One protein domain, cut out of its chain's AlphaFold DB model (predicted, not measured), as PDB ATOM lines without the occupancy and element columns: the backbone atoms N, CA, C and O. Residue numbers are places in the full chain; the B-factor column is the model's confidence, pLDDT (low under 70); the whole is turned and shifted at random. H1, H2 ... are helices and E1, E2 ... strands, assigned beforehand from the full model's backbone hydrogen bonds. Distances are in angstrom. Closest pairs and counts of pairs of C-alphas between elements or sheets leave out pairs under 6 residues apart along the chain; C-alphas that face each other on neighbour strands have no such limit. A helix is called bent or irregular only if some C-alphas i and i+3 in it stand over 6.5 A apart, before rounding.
ATOM      1  N   THR A   7     134.965 128.680  74.118       65.62
ATOM      2  CA  THR A   7     135.562 129.936  73.675       65.62
ATOM      3  C   THR A   7     136.919 130.124  74.334       65.62
ATOM      4  O   THR A   7     137.857 130.586  73.684       65.62
ATOM      5  N   THR A   8     137.038 129.750  75.608       72.00
ATOM      6  CA  THR A   8     138.307 129.763  76.342       72.00
ATOM      7  C   THR A   8     139.307 128.772  75.747       72.00
ATOM      8  O   THR A   8     140.468 129.133  75.553       72.00
ATOM      9  N   LEU A   9     138.865 127.566  75.379       77.69
ATOM     10  CA  LEU A   9     139.721 126.564  74.735       77.69
ATOM     11  C   LEU A   9     140.117 126.959  73.306       77.69
ATOM     12  O   LEU A   9     141.285 126.862  72.944       77.69
ATOM     13  N   ALA A  10     139.185 127.488  72.510       80.06
ATOM     14  CA  ALA A  10     139.452 127.917  71.134       80.06
ATOM     15  C   ALA A  10     140.437 129.095  71.029       80.06
ATOM     16  O   ALA A  10     140.977 129.357  69.954       80.06
ATOM     17  N   ARG A  11     140.663 129.823  72.130       82.56
ATOM     18  CA  ARG A  11     141.665 130.896  72.220       82.56
ATOM     19  C   ARG A  11     143.068 130.387  72.544       82.56
ATOM     20  O   ARG A  11     144.003 131.185  72.477       82.56
ATOM     21  N   GLN A  12     143.224 129.114  72.903       91.31
ATOM     22  CA  GLN A  12     144.531 128.571  73.250       91.31
ATOM     23  C   GLN A  12     145.417 128.437  72.003       91.31
ATOM     24  O   GLN A  12     144.919 128.025  70.952       91.31
ATOM     25  N   PRO A  13     146.728 128.741  72.094       90.88
ATOM     26  CA  PRO A  13     147.639 128.663  70.949       90.88
ATOM     27  C   PRO A  13     147.660 127.283  70.281       90.88
ATOM     28  O   PRO A  13     147.647 127.194  69.055       90.88
ATOM     29  N   TRP A  14     147.593 126.221  71.088       92.44
ATOM     30  CA  TRP A  14     147.632 124.833  70.633       92.44
ATOM     31  C   TRP A  14     146.326 124.347  69.995       92.44
ATOM     32  O   TRP A  14     146.314 123.292  69.369       92.44
ATOM     33  N   TRP A  15     145.213 125.083  70.116       93.31
ATOM     34  CA  TRP A  15     143.892 124.611  69.678       93.31
ATOM     35  C   TRP A  15     143.861 124.212  68.197       93.31
ATOM     36  O   TRP A  15     143.287 123.186  67.836       93.31
ATOM     37  N   ALA A  16     144.502 125.018  67.346       93.19
ATOM     38  CA  ALA A  16     144.592 124.790  65.905       93.19
ATOM     39  C   ALA A  16     145.850 124.004  65.488       93.19
ATOM     40  O   ALA A  16     146.048 123.760  64.296       93.19
ATOM     41  N   GLU A  17     146.715 123.632  66.435       92.94
ATOM     42  CA  GLU A  17     147.895 122.821  66.153       92.94
ATOM     43  C   GLU A  17     147.486 121.370  65.897       92.94
ATOM     44  O   GLU A  17     146.582 120.829  66.540       92.94
ATOM     45  N   VAL A  18     148.148 120.739  64.930       90.75
ATOM     46  CA  VAL A  18     147.896 119.343  64.577       90.75
ATOM     47  C   VAL A  18     148.535 118.449  65.635       90.75
ATOM     48  O   VAL A  18     149.726 118.586  65.914       90.75
ATOM     49  N   ALA A  19     147.761 117.529  66.211       87.38
ATOM     50  CA  ALA A  19     148.239 116.679  67.296       87.38
ATOM     51  C   ALA A  19     149.325 115.696  66.827       87.38
ATOM     52  O   ALA A  19     150.271 115.423  67.558       87.38
ATOM     53  N   TRP A  20     149.233 115.204  65.589       86.31
ATOM     54  CA  TRP A  20     150.269 114.401  64.930       86.31
ATOM     55  C   TRP A  20     150.235 114.597  63.412       86.31
ATOM     56  O   TRP A  20     149.264 115.115  62.876       86.31
ATOM     57  N   LEU A  21     151.285 114.174  62.699       81.75
ATOM     58  CA  LEU A  21     151.371 114.345  61.243       81.75
ATOM     59  C   LEU A  21     150.121 113.787  60.534       81.75
ATOM     60  O   LEU A  21     149.770 112.630  60.746       81.75
ATOM     61  N   ASP A  22     149.473 114.631  59.726       80.44
ATOM     62  CA  ASP A  22     148.235 114.352  58.975       80.44
ATOM     63  C   ASP A  22     146.993 113.990  59.830       80.44
ATOM     64  O   ASP A  22     145.910 113.738  59.299       80.44
ATOM     65  N   GLY A  23     147.118 114.072  61.159       85.56
ATOM     66  CA  GLY A  23     146.054 113.853  62.132       85.56
ATOM     67  C   GLY A  23     145.133 115.056  62.364       85.56
ATOM     68  O   GLY A  23     145.256 116.081  61.687       85.56
ATOM     69  N   PRO A  24     144.200 114.938  63.325       92.12
ATOM     70  CA  PRO A  24     143.338 116.030  63.756       92.12
ATOM     71  C   PRO A  24     144.110 117.093  64.535       92.12
ATOM     72  O   PRO A  24     145.210 116.867  65.051       92.12
ATOM     73  N   THR A  25     143.490 118.255  64.669       93.44
ATOM     74  CA  THR A  25     143.935 119.288  65.607       93.44
ATOM     75  C   THR A  25     143.708 118.864  67.059       93.44
ATOM     76  O   THR A  25     142.817 118.058  67.358       93.44
ATOM     77  N   TYR A  26     144.473 119.431  67.997       92.38
ATOM     78  CA  TYR A  26     144.195 119.251  69.428       92.38
ATOM     79  C   TYR A  26     142.772 119.688  69.785       92.38
ATOM     80  O   TYR A  26     142.106 119.009  70.566       92.38
ATOM     81  N   GLY A  27     142.271 120.765  69.172       90.69
ATOM     82  CA  GLY A  27     140.899 121.227  69.361       90.69
ATOM     83  C   GLY A  27     139.843 120.198  68.954       90.69
ATOM     84  O   GLY A  27     138.867 119.996  69.678       90.69
ATOM     85  N   GLU A  28     140.040 119.484  67.845       90.69
ATOM     86  CA  GLU A  28     139.134 118.411  67.408       90.69
ATOM     87  C   GLU A  28     139.163 117.196  68.344       90.69
ATOM     88  O   GLU A  28     138.107 116.640  68.651       90.69
ATOM     89  N   LEU A  29     140.341 116.807  68.845       90.62
ATOM     90  CA  LEU A  29     140.477 115.721  69.827       90.62
ATOM     91  C   LEU A  29     139.810 116.066  71.152       90.62
ATOM     92  O   LEU A  29     139.010 115.288  71.669       90.62
ATOM     93  N   VAL A  30     140.102 117.257  71.670       90.75
ATOM     94  CA  VAL A  30     139.482 117.797  72.877       90.75
ATOM     95  C   VAL A  30     137.962 117.843  72.717       90.75
ATOM     96  O   VAL A  30     137.233 117.395  73.601       90.75
ATOM     97  N   THR A  31     137.468 118.316  71.570       87.94
ATOM     98  CA  THR A  31     136.031 118.349  71.273       87.94
ATOM     99  C   THR A  31     135.422 116.947  71.284       87.94
ATOM    100  O   THR A  31     134.358 116.753  71.872       87.94
ATOM    101  N   ALA A  32     136.102 115.956  70.697       90.12
ATOM    102  CA  ALA A  32     135.650 114.567  70.702       90.12
ATOM    103  C   ALA A  32     135.628 113.948  72.111       90.12
ATOM    104  O   ALA A  32     134.764 113.121  72.389       90.12
ATOM    105  N   LEU A  33     136.535 114.357  73.005       92.12
ATOM    106  CA  LEU A  33     136.633 113.845  74.377       92.12
ATOM    107  C   LEU A  33     135.636 114.476  75.353       92.12
ATOM    108  O   LEU A  33     135.419 113.915  76.422       92.12
ATOM    109  N   ARG A  34     134.987 115.597  75.021       88.38
ATOM    110  CA  ARG A  34     134.065 116.281  75.952       88.38
ATOM    111  C   ARG A  34     133.009 115.387  76.602       88.38
ATOM    112  O   ARG A  34     132.798 115.536  77.806       88.38
ATOM    113  N   PRO A  35     132.352 114.458  75.884       90.94
ATOM    114  CA  PRO A  35     131.409 113.544  76.518       90.94
ATOM    115  C   PRO A  35     132.068 112.684  77.614       90.94
ATOM    116  O   PRO A  35     131.457 112.431  78.649       90.94
ATOM    117  N   VAL A  36     133.339 112.302  77.443       93.88
ATOM    118  CA  VAL A  36     134.129 111.576  78.455       93.88
ATOM    119  C   VAL A  36     134.355 112.446  79.692       93.88
ATOM    120  O   VAL A  36     134.165 111.984  80.810       93.88
ATOM    121  N   LEU A  37     134.702 113.719  79.508       91.69
ATOM    122  CA  LEU A  37     134.982 114.644  80.614       91.69
ATOM    123  C   LEU A  37     133.721 114.965  81.424       91.69
ATOM    124  O   LEU A  37     133.730 114.939  82.651       91.69
ATOM    125  N   ARG A  38     132.596 115.183  80.736       90.69
ATOM    126  CA  ARG A  38     131.290 115.400  81.374       90.69
ATOM    127  C   ARG A  38     130.832 114.181  82.165       90.69
ATOM    128  O   ARG A  38     130.326 114.332  83.275       90.69
ATOM    129  N   VAL A  39     130.995 112.977  81.610       93.62
ATOM    130  CA  VAL A  39     130.607 111.755  82.325       93.62
ATOM    131  C   VAL A  39     131.550 111.491  83.503       93.62
ATOM    132  O   VAL A  39     131.065 111.139  84.572       93.62
ATOM    133  N   ALA A  40     132.855 111.770  83.369       94.06
ATOM    134  CA  ALA A  40     133.818 111.718  84.472       94.06
ATOM    135  C   ALA A  40     133.383 112.608  85.647       94.06
ATOM    136  O   ALA A  40     133.266 112.119  86.772       94.06
ATOM    137  N   ALA A  41     133.033 113.869  85.363       92.12
ATOM    138  CA  ALA A  41     132.527 114.807  86.362       92.12
ATOM    139  C   ALA A  41     131.279 114.258  87.071       92.12
ATOM    140  O   ALA A  41     131.248 114.171  88.296       92.12
ATOM    141  N   LEU A  42     130.273 113.791  86.323       93.44
ATOM    142  CA  LEU A  42     129.063 113.209  86.921       93.44
ATOM    143  C   LEU A  42     129.335 111.945  87.752       93.44
ATOM    144  O   LEU A  42     128.589 111.659  88.686       93.44
ATOM    145  N   HIS A  43     130.403 111.211  87.453       94.44
ATOM    146  CA  HIS A  43     130.860 110.060  88.229       94.44
ATOM    147  C   HIS A  43     131.729 110.416  89.445       94.44
ATOM    148  O   HIS A  43     132.155 109.492  90.144       94.44
ATOM    149  N   GLY A  44     131.951 111.706  89.722       92.75
ATOM    150  CA  GLY A  44     132.727 112.178  90.870       92.75
ATOM    151  C   GLY A  44     134.231 112.260  90.632       92.75
ATOM    152  O   GLY A  44     134.982 112.115  91.590       92.75
ATOM    153  N   TYR A  45     134.665 112.480  89.388       92.94
ATOM    154  CA  TYR A  45     136.078 112.643  89.029       92.94
ATOM    155  C   TYR A  45     136.362 114.040  88.464       92.94
ATOM    156  O   TYR A  45     135.587 114.552  87.654       92.94
ATOM    157  N   SER A  46     137.487 114.642  88.855       90.44
ATOM    158  CA  SER A  46     138.110 115.738  88.111       90.44
ATOM    159  C   SER A  46     139.094 115.160  87.102       90.44
ATOM    160  O   SER A  46     139.684 114.103  87.324       90.44
ATOM    161  N   VAL A  47     139.251 115.839  85.971       91.06
ATOM    162  CA  VAL A  47     140.281 115.502  84.990       91.06
ATOM    163  C   VAL A  47     141.331 116.591  85.069       91.06
ATOM    164  O   VAL A  47     141.022 117.755  84.827       91.06
ATOM    165  N   ASP A  48     142.548 116.211  85.429       90.06
ATOM    166  CA  ASP A  48     143.643 117.155  85.643       90.06
ATOM    167  C   ASP A  48     144.406 117.376  84.331       90.06
ATOM    168  O   ASP A  48     144.800 118.498  84.010       90.06
ATOM    169  N   ALA A  49     144.553 116.320  83.522       91.50
ATOM    170  CA  ALA A  49     145.224 116.399  82.231       91.50
ATOM    171  C   ALA A  49     144.668 115.432  81.176       91.50
ATOM    172  O   ALA A  49     144.179 114.339  81.477       91.50
ATOM    173  N   ILE A  50     144.798 115.833  79.908       92.75
ATOM    174  CA  ILE A  50     144.568 114.979  78.735       92.75
ATOM    175  C   ILE A  50     145.923 114.631  78.130       92.75
ATOM    176  O   ILE A  50     146.595 115.493  77.562       92.75
ATOM    177  N   ASN A  51     146.303 113.359  78.212       91.12
ATOM    178  CA  ASN A  51     147.571 112.866  77.695       91.12
ATOM    179  C   ASN A  51     147.374 112.241  76.319       91.12
ATOM    180  O   ASN A  51     146.528 111.363  76.130       91.12
ATOM    181  N   ILE A  52     148.183 112.684  75.363       89.19
ATOM    182  CA  ILE A  52     148.138 112.258  73.969       89.19
ATOM    183  C   ILE A  52     149.543 111.817  73.578       89.19
ATOM    184  O   ILE A  52     150.520 112.540  73.788       89.19
ATOM    185  N   GLY A  53     149.654 110.632  72.991       81.75
ATOM    186  CA  GLY A  53     150.950 110.141  72.553       81.75
ATOM    187  C   GLY A  53     150.893 109.222  71.361       81.75
ATOM    188  O   GLY A  53     149.846 108.709  70.955       81.75
ATOM    189  N   PHE A  54     152.078 109.070  70.777       74.69
ATOM    190  CA  PHE A  54     152.280 108.505  69.456       74.69
ATOM    191  C   PHE A  54     153.433 107.514  69.513       74.69
ATOM    192  O   PHE A  54     154.547 107.875  69.894       74.69
ATOM    193  N   GLY A  55     153.198 106.278  69.081       61.31
ATOM    194  CA  GLY A  55     154.293 105.361  68.789       61.31
ATOM    195  C   GLY A  55     154.038 103.899  69.144       61.31
ATOM    196  O   GLY A  55     152.978 103.544  69.656       61.31
ATOM    197  N   PRO A  56     155.013 103.030  68.829       52.69
ATOM    198  CA  PRO A  56     154.907 101.601  69.058       52.69
ATOM    199  C   PRO A  56     155.272 101.233  70.504       52.69
ATOM    200  O   PRO A  56     156.439 100.983  70.806       52.69
ATOM    201  N   GLY A  57     154.269 101.174  71.381       50.88
ATOM    202  CA  GLY A  57     154.367 100.562  72.709       50.88
ATOM    203  C   GLY A  57     155.357 101.211  73.704       50.88
ATOM    204  O   GLY A  57     156.058 102.176  73.393       50.88
ATOM    205  N   PRO A  58     155.442 100.672  74.934       41.41
ATOM    206  CA  PRO A  58     156.069 101.310  76.105       41.41
ATOM    207  C   PRO A  58     157.614 101.429  76.084       41.41
ATOM    208  O   PRO A  58     158.230 101.638  77.126       41.41
ATOM    209  N   ALA A  59     158.278 101.291  74.930       37.31
ATOM    210  CA  ALA A  59     159.743 101.180  74.848       37.31
ATOM    211  C   ALA A  59     160.442 102.188  73.917       37.31
ATOM    212  O   ALA A  59     161.663 102.118  73.750       37.31
ATOM    213  N   VAL A  60     159.719 103.142  73.333       44.66
ATOM    214  CA  VAL A  60     160.324 104.253  72.589       44.66
ATOM    215  C   VAL A  60     159.940 105.541  73.302       44.66
ATOM    216  O   VAL A  60     158.763 105.752  73.571       44.66
ATOM    217  N   HIS A  61     160.923 106.384  73.637       45.19
ATOM    218  CA  HIS A  61     160.690 107.776  74.029       45.19
ATOM    219  C   HIS A  61     159.950 108.484  72.881       45.19
ATOM    220  O   HIS A  61     160.582 109.036  71.985       45.19
ATOM    221  N   GLY A  62     158.625 108.358  72.852       52.53
ATOM    222  CA  GLY A  62     157.742 109.159  72.022       52.53
ATOM    223  C   GLY A  62     157.510 110.502  72.702       52.53
ATOM    224  O   GLY A  62     157.485 110.579  73.934       52.53
ATOM    225  N   ASP A  63     157.368 111.548  71.898       65.88
ATOM    226  CA  ASP A  63     157.042 112.894  72.363       65.88
ATOM    227  C   ASP A  63     155.578 112.914  72.827       65.88
ATOM    228  O   ASP A  63     154.666 113.182  72.045       65.88
ATOM    229  N   TRP A  64     155.344 112.562  74.093       77.56
ATOM    230  CA  TRP A  64     154.046 112.740  74.738       77.56
ATOM    231  C   TRP A  64     153.733 114.220  74.871       77.56
ATOM    232  O   TRP A  64     154.616 115.031  75.160       77.56
ATOM    233  N   GLN A  65     152.462 114.549  74.705       88.94
ATOM    234  CA  GLN A  65     151.936 115.881  74.937       88.94
ATOM    235  C   GLN A  65     150.787 115.764  75.932       88.94
ATOM    236  O   GLN A  65     149.940 114.877  75.824       88.94
ATOM    237  N   SER A  66     150.796 116.632  76.930       91.19
ATOM    238  CA  SER A  66     149.799 116.700  77.986       91.19
ATOM    239  C   SER A  66     149.149 118.067  77.934       91.19
ATOM    240  O   SER A  66     149.839 119.079  78.002       91.19
ATOM    241  N   ILE A  67     147.828 118.101  77.815       91.81
ATOM    242  CA  ILE A  67     147.060 119.330  77.999       91.81
ATOM    243  C   ILE A  67     146.674 119.379  79.472       91.81
ATOM    244  O   ILE A  67     145.817 118.606  79.902       91.81
ATOM    245  N   ASP A  68     147.324 120.254  80.233       90.69
ATOM    246  CA  ASP A  68     146.974 120.524  81.627       90.69
ATOM    247  C   ASP A  68     145.675 121.344  81.655       90.69
ATOM    248  O   ASP A  68     145.585 122.402  81.030       90.69
ATOM    249  N   LEU A  69     144.633 120.834  82.317       86.81
ATOM    250  CA  LEU A  69     143.299 121.442  82.291       86.81
ATOM    251  C   LEU A  69     143.115 122.572  83.307       86.81
ATOM    252  O   LEU A  69     142.134 123.310  83.206       86.81
ATOM    253  N   ASP A  70     144.048 122.744  84.240       82.62
ATOM    254  CA  ASP A  70     144.035 123.859  85.184       82.62
ATOM    255  C   ASP A  70     144.703 125.102  84.582       82.62
ATOM    256  O   ASP A  70     144.201 126.218  84.724       82.62
ATOM    257  N   THR A  71     145.822 124.911  83.880       86.31
ATOM    258  CA  THR A  71     146.611 125.990  83.258       86.31
ATOM    259  C   THR A  71     146.277 126.218  81.786       86.31
ATOM    260  O   THR A  71     146.544 127.296  81.255       86.31
ATOM    261  N   LEU A  72     145.663 125.229  81.127       88.50
ATOM    262  CA  LEU A  72     145.421 125.189  79.680       88.50
ATOM    263  C   LEU A  72     146.700 125.251  78.852       88.50
ATOM    264  O   LEU A  72     146.670 125.657  77.688       88.50
ATOM    265  N   GLU A  73     147.820 124.827  79.428       90.94
ATOM    266  CA  GLU A  73     149.099 124.746  78.740       90.94
ATOM    267  C   GLU A  73     149.292 123.369  78.096       90.94
ATOM    268  O   GLU A  73     148.919 122.330  78.644       90.94
ATOM    269  N   LEU A  74     149.903 123.373  76.908       90.62
ATOM    270  CA  LEU A  74     150.396 122.160  76.266       90.62
ATOM    271  C   LEU A  74     151.815 121.894  76.777       90.62
ATOM    272  O   LEU A  74     152.752 122.630  76.459       90.62
ATOM    273  N   LEU A  75     151.957 120.854  77.586       90.12
ATOM    274  CA  LEU A  75     153.198 120.469  78.239       90.12
ATOM    275  C   LEU A  75     153.771 119.195  77.603       90.12
ATOM    276  O   LEU A  75     153.012 118.313  77.195       90.12
ATOM    277  N   PRO A  76     155.103 119.021  77.579       83.44
ATOM    278  CA  PRO A  76     155.696 117.714  77.329       83.44
ATOM    279  C   PRO A  76     155.179 116.717  78.378       83.44
ATOM    280  O   PRO A  76     155.297 116.965  79.578       83.44
ATOM    281  N   GLY A  77     154.584 115.612  77.932       67.81
ATOM    282  CA  GLY A  77     153.896 114.662  78.805       67.81
ATOM    283  C   GLY A  77     154.826 113.904  79.758       67.81
ATOM    284  O   GLY A  77     156.047 113.839  79.574       67.81
ATOM    285  N   ALA A  78     154.234 113.315  80.800       62.69
ATOM    286  CA  ALA A  78     154.962 112.536  81.792       62.69
ATOM    287  C   ALA A  78     155.686 111.332  81.156       62.69
ATOM    288  O   ALA A  78     155.207 110.689  80.228       62.69
ATOM    289  N   SER A  79     156.852 110.979  81.703       53.41
ATOM    290  CA  SER A  79     157.669 109.847  81.226       53.41
ATOM    291  C   SER A  79     157.091 108.462  81.560       53.41
ATOM    292  O   SER A  79     157.686 107.449  81.189       53.41
ATOM    293  N   VAL A  80     155.953 108.405  82.259       54.81
ATOM    294  CA  VAL A  80     155.289 107.172  82.690       54.81
ATOM    295  C   VAL A  80     153.970 107.056  81.937       54.81
ATOM    296  O   VAL A  80     153.072 107.866  82.129       54.81
ATOM    297  N   SER A  81     153.879 106.052  81.069       55.12
ATOM    298  CA  SER A  81     152.702 105.751  80.256       55.12
ATOM    299  C   SER A  81     152.084 104.420  80.718       55.12
ATOM    300  O   SER A  81     152.849 103.509  81.055       55.12
ATOM    301  N   PRO A  82     150.742 104.278  80.773       65.12
ATOM    302  CA  PRO A  82     150.075 102.982  80.927       65.12
ATOM    303  C   PRO A  82     150.477 102.004  79.811       65.12
ATOM    304  O   PRO A  82     150.997 102.411  78.775       65.12
ATOM    305  N   ASP A  83     150.235 100.703  80.001       62.59
ATOM    306  CA  ASP A  83     150.501  99.689  78.971       62.59
ATOM    307  C   ASP A  83     149.656  99.979  77.716       62.59
ATOM    308  O   ASP A  83     148.457  99.693  77.663       62.59
ATOM    309  N   LEU A  84     150.278 100.589  76.705       60.62
ATOM    310  CA  LEU A  84     149.613 100.953  75.459       60.62
ATOM    311  C   LEU A  84     149.591  99.792  74.462       60.62
ATOM    312  O   LEU A  84     150.514  98.973  74.439       60.62
ATOM    313  N   PRO A  85     148.577  99.748  73.580       58.19
ATOM    314  CA  PRO A  85     148.594  98.859  72.430       58.19
ATOM    315  C   PRO A  85     149.810  99.132  71.533       58.19
ATOM    316  O   PRO A  85     150.279 100.261  71.403       58.19
ATOM    317  N   ASP A  86     150.304  98.078  70.882       58.12
ATOM    318  CA  ASP A  86     151.592  98.072  70.177       58.12
ATOM    319  C   ASP A  86     151.704  99.072  69.000       58.12
ATOM    320  O   ASP A  86     152.810  99.244  68.483       58.12
ATOM    321  N   GLN A  87     150.610  99.700  68.525       65.75
ATOM    322  CA  GLN A  87     150.596 100.624  67.372       65.75
ATOM    323  C   GLN A  87     149.463 101.674  67.434       65.75
ATOM    324  O   GLN A  87     148.310 101.305  67.650       65.75
ATOM    325  N   GLY A  88     149.782 102.942  67.122       77.25
ATOM    326  CA  GLY A  88     148.816 104.027  66.850       77.25
ATOM    327  C   GLY A  88     148.820 105.188  67.862       77.25
ATOM    328  O   GLY A  88     149.562 105.131  68.843       77.25
ATOM    329  N   PRO A  89     148.043 106.267  67.623       85.12
ATOM    330  CA  PRO A  89     147.766 107.283  68.637       85.12
ATOM    331  C   PRO A  89     146.973 106.695  69.811       85.12
ATOM    332  O   PRO A  89     146.034 105.915  69.619       85.12
ATOM    333  N   GLY A  90     147.339 107.108  71.024       86.94
ATOM    334  CA  GLY A  90     146.645 106.771  72.263       86.94
ATOM    335  C   GLY A  90     146.318 108.022  73.066       86.94
ATOM    336  O   GLY A  90     147.126 108.950  73.133       86.94
ATOM    337  N   ILE A  91     145.135 108.031  73.673       90.44
ATOM    338  CA  ILE A  91     144.672 109.090  74.569       90.44
ATOM    339  C   ILE A  91     144.316 108.464  75.913       90.44
ATOM    340  O   ILE A  91     143.560 107.489  75.952       90.44
ATOM    341  N   TRP A  92     144.803 109.040  77.008       90.75
ATOM    342  CA  TRP A  92     144.314 108.731  78.351       90.75
ATOM    343  C   TRP A  92     144.074 110.013  79.150       90.75
ATOM    344  O   TRP A  92     144.563 111.087  78.801       90.75
ATOM    345  N   LEU A  93     143.293 109.887  80.219       91.75
ATOM    346  CA  LEU A  93     142.956 110.983  81.119       91.75
ATOM    347  C   LEU A  93     143.647 110.760  82.461       91.75
ATOM    348  O   LEU A  93     143.539 109.667  83.017       91.75
ATOM    349  N   ASP A  94     144.325 111.784  82.971       91.31
ATOM    350  CA  ASP A  94     144.751 111.799  84.369       91.31
ATOM    351  C   ASP A  94     143.573 112.312  85.192       91.31
ATOM    352  O   ASP A  94     143.130 113.451  85.024       91.31
ATOM    353  N   VAL A  95     143.013 111.427  86.013       92.00
ATOM    354  CA  VAL A  95     141.802 111.693  86.787       92.00
ATOM    355  C   VAL A  95     142.097 111.643  88.278       92.00
ATOM    356  O   VAL A  95     142.825 110.764  88.745       92.00
ATOM    357  N   ALA A  96     141.479 112.550  89.020       91.19
ATOM    358  CA  ALA A  96     141.466 112.550  90.474       91.19
ATOM    359  C   ALA A  96     140.025 112.426  90.976       91.19
ATOM    360  O   ALA A  96     139.066 112.802  90.299       91.19
ATOM    361  N   GLU A  97     139.854 111.838  92.155       91.88
ATOM    362  CA  GLU A  97     138.544 111.771  92.799       91.88
ATOM    363  C   GLU A  97     138.176 113.156  93.336       91.88
ATOM    364  O   GLU A  97     139.013 113.863  93.895       91.88
ATOM    365  N   VAL A  98     136.919 113.558  93.149       87.12
ATOM    366  CA  VAL A  98     136.418 114.810  93.720       87.12
ATOM    367  C   VAL A  98     136.171 114.583  95.205       87.12
ATOM    368  O   VAL A  98     135.289 113.805  95.590       87.12
ATOM    369  N   ASP A  99     136.947 115.285  96.023       80.06
ATOM    370  CA  ASP A  99     136.809 115.285  97.473       80.06
ATOM    371  C   ASP A  99     135.602 116.115  97.931       80.06
ATOM    372  O   ASP A  99     135.200 117.095  97.300       80.06
ATOM    373  N   ASP A 100     135.038 115.742  99.080       79.19
ATOM    374  CA  ASP A 100     134.078 116.580  99.792       79.19
ATOM    375  C   ASP A 100     134.812 117.533 100.741       79.19
ATOM    376  O   ASP A 100     135.250 117.138 101.826       79.19
ATOM    377  N   LEU A 101     134.897 118.810 100.363       76.56
ATOM    378  CA  LEU A 101     135.626 119.830 101.126       76.56
ATOM    379  C   LEU A 101     135.033 120.082 102.525       76.56
ATOM    380  O   LEU A 101     135.721 120.595 103.407       76.56
ATOM    381  N   VAL A 102     133.767 119.713 102.754       70.31
ATOM    382  CA  VAL A 102     133.075 119.889 104.047       70.31
ATOM    383  C   VAL A 102     133.097 118.596 104.879       70.31
ATOM    384  O   VAL A 102     132.714 118.605 106.050       70.31
ATOM    385  N   GLY A 103     133.585 117.486 104.312       70.44
ATOM    386  CA  GLY A 103     133.722 116.199 104.997       70.44
ATOM    387  C   GLY A 103     132.393 115.555 105.403       70.44
ATOM    388  O   GLY A 103     132.346 114.828 106.398       70.44
ATOM    389  N   GLN A 104     131.302 115.836 104.681       73.12
ATOM    390  CA  GLN A 104     130.014 115.156 104.875       73.12
ATOM    391  C   GLN A 104     130.044 113.728 104.309       73.12
ATOM    392  O   GLN A 104     129.328 112.856 104.798       73.12
ATOM    393  N   VAL A 105     130.900 113.500 103.314       76.00
ATOM    394  CA  VAL A 105     131.127 112.239 102.606       76.00
ATOM    395  C   VAL A 105     132.549 111.759 102.917       76.00
ATOM    396  O   VAL A 105     133.512 112.508 102.773       76.00
ATOM    397  N   ALA A 106     132.689 110.529 103.415       74.25
ATOM    398  CA  ALA A 106     133.946 110.026 103.975       74.25
ATOM    399  C   ALA A 106     134.892 109.444 102.914       74.25
ATOM    400  O   ALA A 106     136.103 109.418 103.136       74.25
ATOM    401  N   ALA A 107     134.344 108.950 101.800       77.88
ATOM    402  CA  ALA A 107     135.088 108.277 100.735       77.88
ATOM    403  C   ALA A 107     135.103 109.054  99.403       77.88
ATOM    404  O   ALA A 107     135.535 108.505  98.396       77.88
ATOM    405  N   GLY A 108     134.618 110.302  99.390       84.44
ATOM    406  CA  GLY A 108     134.474 111.106  98.173       84.44
ATOM    407  C   GLY A 108     133.293 110.683  97.286       84.44
ATOM    408  O   GLY A 108     132.498 109.797  97.620       84.44
ATOM    409  N   TYR A 109     133.151 111.348  96.137       88.88
ATOM    410  CA  TYR A 109     132.016 111.126  95.223       88.88
ATOM    411  C   TYR A 109     132.267 110.059  94.153       88.88
ATOM    412  O   TYR A 109     131.331 109.670  93.447       88.88
ATOM    413  N   ALA A 110     133.506 109.592  94.019       92.06
ATOM    414  CA  ALA A 110     133.943 108.695  92.963       92.06
ATOM    415  C   ALA A 110     133.189 107.356  92.968       92.06
ATOM    416  O   ALA A 110     133.175 106.597  93.934       92.06
ATOM    417  N   THR A 111     132.555 107.040  91.843       91.81
ATOM    418  CA  THR A 111     131.713 105.833  91.690       91.81
ATOM    419  C   THR A 111     132.487 104.532  91.420       91.81
ATOM    420  O   THR A 111     131.859 103.471  91.330       91.81
ATOM    421  N   GLY A 112     133.815 104.600  91.267       90.75
ATOM    422  CA  GLY A 112     134.671 103.479  90.858       90.75
ATOM    423  C   GLY A 112     134.729 103.259  89.340       90.75
ATOM    424  O   GLY A 112     134.853 102.121  88.895       90.75
ATOM    425  N   LEU A 113     134.578 104.320  88.543       92.75
ATOM    426  CA  LEU A 113     134.644 104.251  87.082       92.75
ATOM    427  C   LEU A 113     136.092 104.024  86.620       92.75
ATOM    428  O   LEU A 113     136.988 104.786  86.975       92.75
ATOM    429  N   GLU A 114     136.317 103.001  85.796       92.81
ATOM    430  CA  GLU A 114     137.625 102.741  85.185       92.81
ATOM    431  C   GLU A 114     137.743 103.460  83.835       92.81
ATOM    432  O   GLU A 114     136.920 103.251  82.942       92.81
ATOM    433  N   PHE A 115     138.782 104.282  83.665       91.25
ATOM    434  CA  PHE A 115     139.022 105.034  82.433       91.25
ATOM    435  C   PHE A 115     139.927 104.246  81.473       91.25
ATOM    436  O   PHE A 115     141.067 103.936  81.827       91.25
ATOM    437  N   PRO A 116     139.456 103.905  80.259       91.50
ATOM    438  CA  PRO A 116     140.270 103.190  79.287       91.50
ATOM    439  C   PRO A 116     141.244 104.131  78.568       91.50
ATOM    440  O   PRO A 116     141.035 105.340  78.489       91.50
ATOM    441  N   VAL A 117     142.264 103.546  77.942       88.81
ATOM    442  CA  VAL A 117     143.024 104.224  76.887       88.81
ATOM    443  C   VAL A 117     142.209 104.176  75.595       88.81
ATOM    444  O   VAL A 117     141.852 103.098  75.115       88.81
ATOM    445  N   PHE A 118     141.960 105.335  74.990       89.69
ATOM    446  CA  PHE A 118     141.350 105.427  73.667       89.69
ATOM    447  C   PHE A 118     142.446 105.353  72.607       89.69
ATOM    448  O   PHE A 118     143.170 106.322  72.381       89.69
ATOM    449  N   ALA A 119     142.581 104.193  71.972       88.75
ATOM    450  CA  ALA A 119     143.582 103.952  70.940       88.75
ATOM    451  C   ALA A 119     142.937 103.713  69.571       88.75
ATOM    452  O   ALA A 119     141.825 103.187  69.474       88.75
ATOM    453  N   GLY A 120     143.646 104.077  68.506       85.75
ATOM    454  CA  GLY A 120     143.176 103.882  67.135       85.75
ATOM    455  C   GLY A 120     144.299 103.876  66.109       85.75
ATOM    456  O   GLY A 120     145.471 103.968  66.459       85.75
ATOM    457  N   GLY A 121     143.932 103.746  64.834       85.12
ATOM    458  CA  GLY A 121     144.873 103.909  63.726       85.12
ATOM    459  C   GLY A 121     145.179 105.381  63.432       85.12
ATOM    460  O   GLY A 121     144.542 106.282  63.972       85.12
ATOM    461  N   TYR A 122     146.145 105.623  62.545       84.69
ATOM    462  CA  TYR A 122     146.355 106.951  61.965       84.69
ATOM    463  C   TYR A 122     145.304 107.242  60.891       84.69
ATOM    464  O   TYR A 122     144.845 106.337  60.188       84.69
ATOM    465  N   THR A 123     144.941 108.512  60.773       82.56
ATOM    466  CA  THR A 123     144.083 109.065  59.725       82.56
ATOM    467  C   THR A 123     144.901 110.030  58.873       82.56
ATOM    468  O   THR A 123     145.774 110.711  59.400       82.56
ATOM    469  N   ASP A 124     144.599 110.085  57.573       81.94
ATOM    470  CA  ASP A 124     145.273 110.968  56.601       81.94
ATOM    471  C   ASP A 124     144.373 112.152  56.176       81.94
ATOM    472  O   ASP A 124     144.657 112.858  55.207       81.94
ATOM    473  N   ASP A 125     143.221 112.325  56.829       86.75
ATOM    474  CA  ASP A 125     142.169 113.279  56.458       86.75
ATOM    475  C   ASP A 125     141.936 114.367  57.512       86.75
ATOM    476  O   ASP A 125     140.903 115.038  57.489       86.75
ATOM    477  N   HIS A 126     142.881 114.531  58.440       87.06
ATOM    478  CA  HIS A 126     142.771 115.422  59.591       87.06
ATOM    479  C   HIS A 126     141.579 115.131  60.518       87.06
ATOM    480  O   HIS A 126     141.192 115.980  61.312       87.06
ATOM    481  N   SER A 127     140.971 113.941  60.451       90.94
ATOM    482  CA  SER A 127     139.853 113.584  61.328       90.94
ATOM    483  C   SER A 127     140.294 112.750  62.529       90.94
ATOM    484  O   SER A 127     141.302 112.043  62.495       90.94
ATOM    485  N   VAL A 128     139.505 112.781  63.609       91.12
ATOM    486  CA  VAL A 128     139.712 111.877  64.751       91.12
ATOM    487  C   VAL A 128     139.522 110.419  64.297       91.12
ATOM    488  O   VAL A 128     138.477 110.111  63.708       91.12
ATOM    489  N   PRO A 129     140.458 109.496  64.595       92.88
ATOM    490  CA  PRO A 129     140.342 108.092  64.210       92.88
ATOM    491  C   PRO A 129     138.979 107.477  64.583       92.88
ATOM    492  O   PRO A 129     138.498 107.685  65.705       92.88
ATOM    493  N   PRO A 130     138.313 106.744  63.670       91.88
ATOM    494  CA  PRO A 130     137.011 106.132  63.937       91.88
ATOM    495  C   PRO A 130     137.005 105.198  65.151       91.88
ATOM    496  O   PRO A 130     135.997 105.122  65.856       91.88
ATOM    497  N   GLU A 131     138.117 104.513  65.420       92.88
ATOM    498  CA  GLU A 131     138.291 103.633  66.577       92.88
ATOM    499  C   GLU A 131     138.283 104.429  67.884       92.88
ATOM    500  O   GLU A 131     137.571 104.053  68.813       92.88
ATOM    501  N   ILE A 132     138.982 105.571  67.924       91.75
ATOM    502  CA  ILE A 132     138.969 106.490  69.072       91.75
ATOM    503  C   ILE A 132     137.551 107.023  69.289       91.75
ATOM    504  O   ILE A 132     137.027 106.929  70.396       91.75
ATOM    505  N   ARG A 133     136.878 107.506  68.232       92.56
ATOM    506  CA  ARG A 133     135.483 107.985  68.321       92.56
ATOM    507  C   ARG A 133     134.521 106.907  68.824       92.56
ATOM    508  O   ARG A 133     133.681 107.182  69.677       92.56
ATOM    509  N   SER A 134     134.649 105.683  68.317       92.44
ATOM    510  CA  SER A 134     133.800 104.556  68.719       92.44
ATOM    511  C   SER A 134     134.086 104.114  70.154       92.44
ATOM    512  O   SER A 134     133.152 103.801  70.887       92.44
ATOM    513  N   GLY A 135     135.357 104.120  70.570       94.44
ATOM    514  CA  GLY A 135     135.771 103.835  71.943       94.44
ATOM    515  C   GLY A 135     135.225 104.861  72.933       94.44
ATOM    516  O   GLY A 135     134.654 104.474  73.951       94.44
ATOM    517  N   ILE A 136     135.313 106.151  72.593       94.38
ATOM    518  CA  ILE A 136     134.703 107.249  73.356       94.38
ATOM    519  C   ILE A 136     133.196 107.023  73.497       94.38
ATOM    520  O   ILE A 136     132.684 107.003  74.613       94.38
ATOM    521  N   ALA A 137     132.487 106.803  72.386       92.88
ATOM    522  CA  ALA A 137     131.037 106.630  72.413       92.88
ATOM    523  C   ALA A 137     130.606 105.401  73.233       92.88
ATOM    524  O   ALA A 137     129.667 105.475  74.024       92.88
ATOM    525  N   ALA A 138     131.313 104.276  73.088       94.38
ATOM    526  CA  ALA A 138     131.033 103.056  73.842       94.38
ATOM    527  C   ALA A 138     131.275 103.231  75.349       94.38
ATOM    528  O   ALA A 138     130.454 102.788  76.153       94.38
ATOM    529  N   PHE A 139     132.374 103.893  75.728       96.38
ATOM    530  CA  PHE A 139     132.673 104.217  77.122       96.38
ATOM    531  C   PHE A 139     131.589 105.113  77.729       96.38
ATOM    532  O   PHE A 139     131.035 104.797  78.779       96.38
ATOM    533  N   VAL A 140     131.248 106.201  77.039       95.12
ATOM    534  CA  VAL A 140     130.269 107.178  77.519       95.12
ATOM    535  C   VAL A 140     128.881 106.558  77.650       95.12
ATOM    536  O   VAL A 140     128.217 106.771  78.659       95.12
ATOM    537  N   ASP A 141     128.446 105.750  76.681       94.44
ATOM    538  CA  ASP A 141     127.147 105.076  76.751       94.44
ATOM    539  C   ASP A 141     127.080 104.089  77.932       94.44
ATOM    540  O   ASP A 141     126.046 103.997  78.601       94.44
ATOM    541  N   ALA A 142     128.179 103.388  78.237       95.88
ATOM    542  CA  ALA A 142     128.268 102.511  79.403       95.88
ATOM    543  C   ALA A 142     128.250 103.294  80.729       95.88
ATOM    544  O   ALA A 142     127.522 102.920  81.650       95.88
ATOM    545  N   ALA A 143     128.998 104.396  80.811       96.06
ATOM    546  CA  ALA A 143     129.053 105.275  81.977       96.06
ATOM    547  C   ALA A 143     127.690 105.946  82.253       96.06
ATOM    548  O   ALA A 143     127.158 105.879  83.360       96.06
ATOM    549  N   VAL A 144     127.024 106.469  81.216       94.81
ATOM    550  CA  VAL A 144     125.655 107.004  81.321       94.81
ATOM    551  C   VAL A 144     124.672 105.936  81.802       94.81
ATOM    552  O   VAL A 144     123.819 106.226  82.641       94.81
ATOM    553  N   ALA A 145     124.774 104.699  81.306       95.06
ATOM    554  CA  ALA A 145     123.930 103.602  81.776       95.06
ATOM    555  C   ALA A 145     124.201 103.235  83.248       95.06
ATOM    556  O   ALA A 145     123.280 102.810  83.948       95.06
ATOM    557  N   ASP A 146     125.432 103.400  83.738       95.19
ATOM    558  CA  ASP A 146     125.747 103.247  85.159       95.19
ATOM    559  C   ASP A 146     125.107 104.350  86.009       95.19
ATOM    560  O   ASP A 146     124.368 104.033  86.941       95.19
ATOM    561  N   LEU A 147     125.289 105.624  85.641       93.31
ATOM    562  CA  LEU A 147     124.664 106.764  86.327       93.31
ATOM    563  C   LEU A 147     123.137 106.667  86.337       93.31
ATOM    564  O   LEU A 147     122.507 106.880  87.369       93.31
TER     565      LEU A 147
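AT A GLANCE: This is residues 7 to 147 of the 870 residues of an uncharacterized protein of Micromonospora sp. CNZ295 (UniProt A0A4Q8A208). A twisted antiparallel sheet of four strands has the kinked helix H3 over one face, and the long helix H4 runs side by side with H3. Beyond E4 a long loop reaches out, residues 101 to 106 sticking out, and returns to pair briefly with E4; short H1 and H2 sit near the start of H3. The printed part has 141 residues with four named helices and four named strands, in the order H1 H2 H3 E1 E2 E3 E4 H4; the class is mixed, with under half of the residues in named elements. It is compact, with a radius of gyration of the C-alphas of 15.5 A, and spans 49 by 30 by 29 A.

HOW THE PARTS SIT: Start at the sheet, in order E3 (74 to 76), E2 (65 to 68), E1 (45 to 54), E4 (89 to 97). E1 E2 E3 form a meander, each strand antiparallel to the one before, and with E4 beside E1 a Greek key. Look for N 46 and O 96 at 2.8 A, N 52 and O 65 at 2.8 A, and N 66 and O 75 at 2.8 A. H3 (26 to 42) is on the sheet at a height of 9.5 A, making two layers, helix over sheet. H4 (130 to 147) touches H3 at a shallow tilt of 15 degrees, the same way; the closest C-alphas are Val 36 and Val 140, 5.9 A. H2 (13 to 16) touches H3 with residues 26 to 27 alone, closest at C-alphas Trp 15 and Gly 27, 4.5 A; H1 (7 to 10) is close to H2 but not clearly touching, C-alphas Leu 9 and Trp 15 being 6.8 A apart. Every O i to N i+4 pair is within hydrogen-bond range in H4, and 11 of 13 in H3; H1 and H2 are too short for one.

IN THESE COORDINATES: Find C-alpha 45 at (136.078, 112.643, 89.029); E1 runs 25.7 A and bends by 61 degrees at residue 48. E4 runs 26.2 A. H3 runs 23.9 A and is irregular, C-alphas 32 to 35 being 7.3 A apart; H2 is irregular too, C-alphas 13 to 16 being 7.1 A apart. H4 runs 25.6 A to C-alpha 147 at (124.664, 106.764, 86.327).

THE WHOLE: The farthest C-alphas, Gln 104 and Asp 124, are 50.8 A apart, and the printed part has no cut. The links E3 to E4 and E4 to H4 are long. Confidence is under 70 at residue 7, residues 55 to 63 and residues 77 to 87.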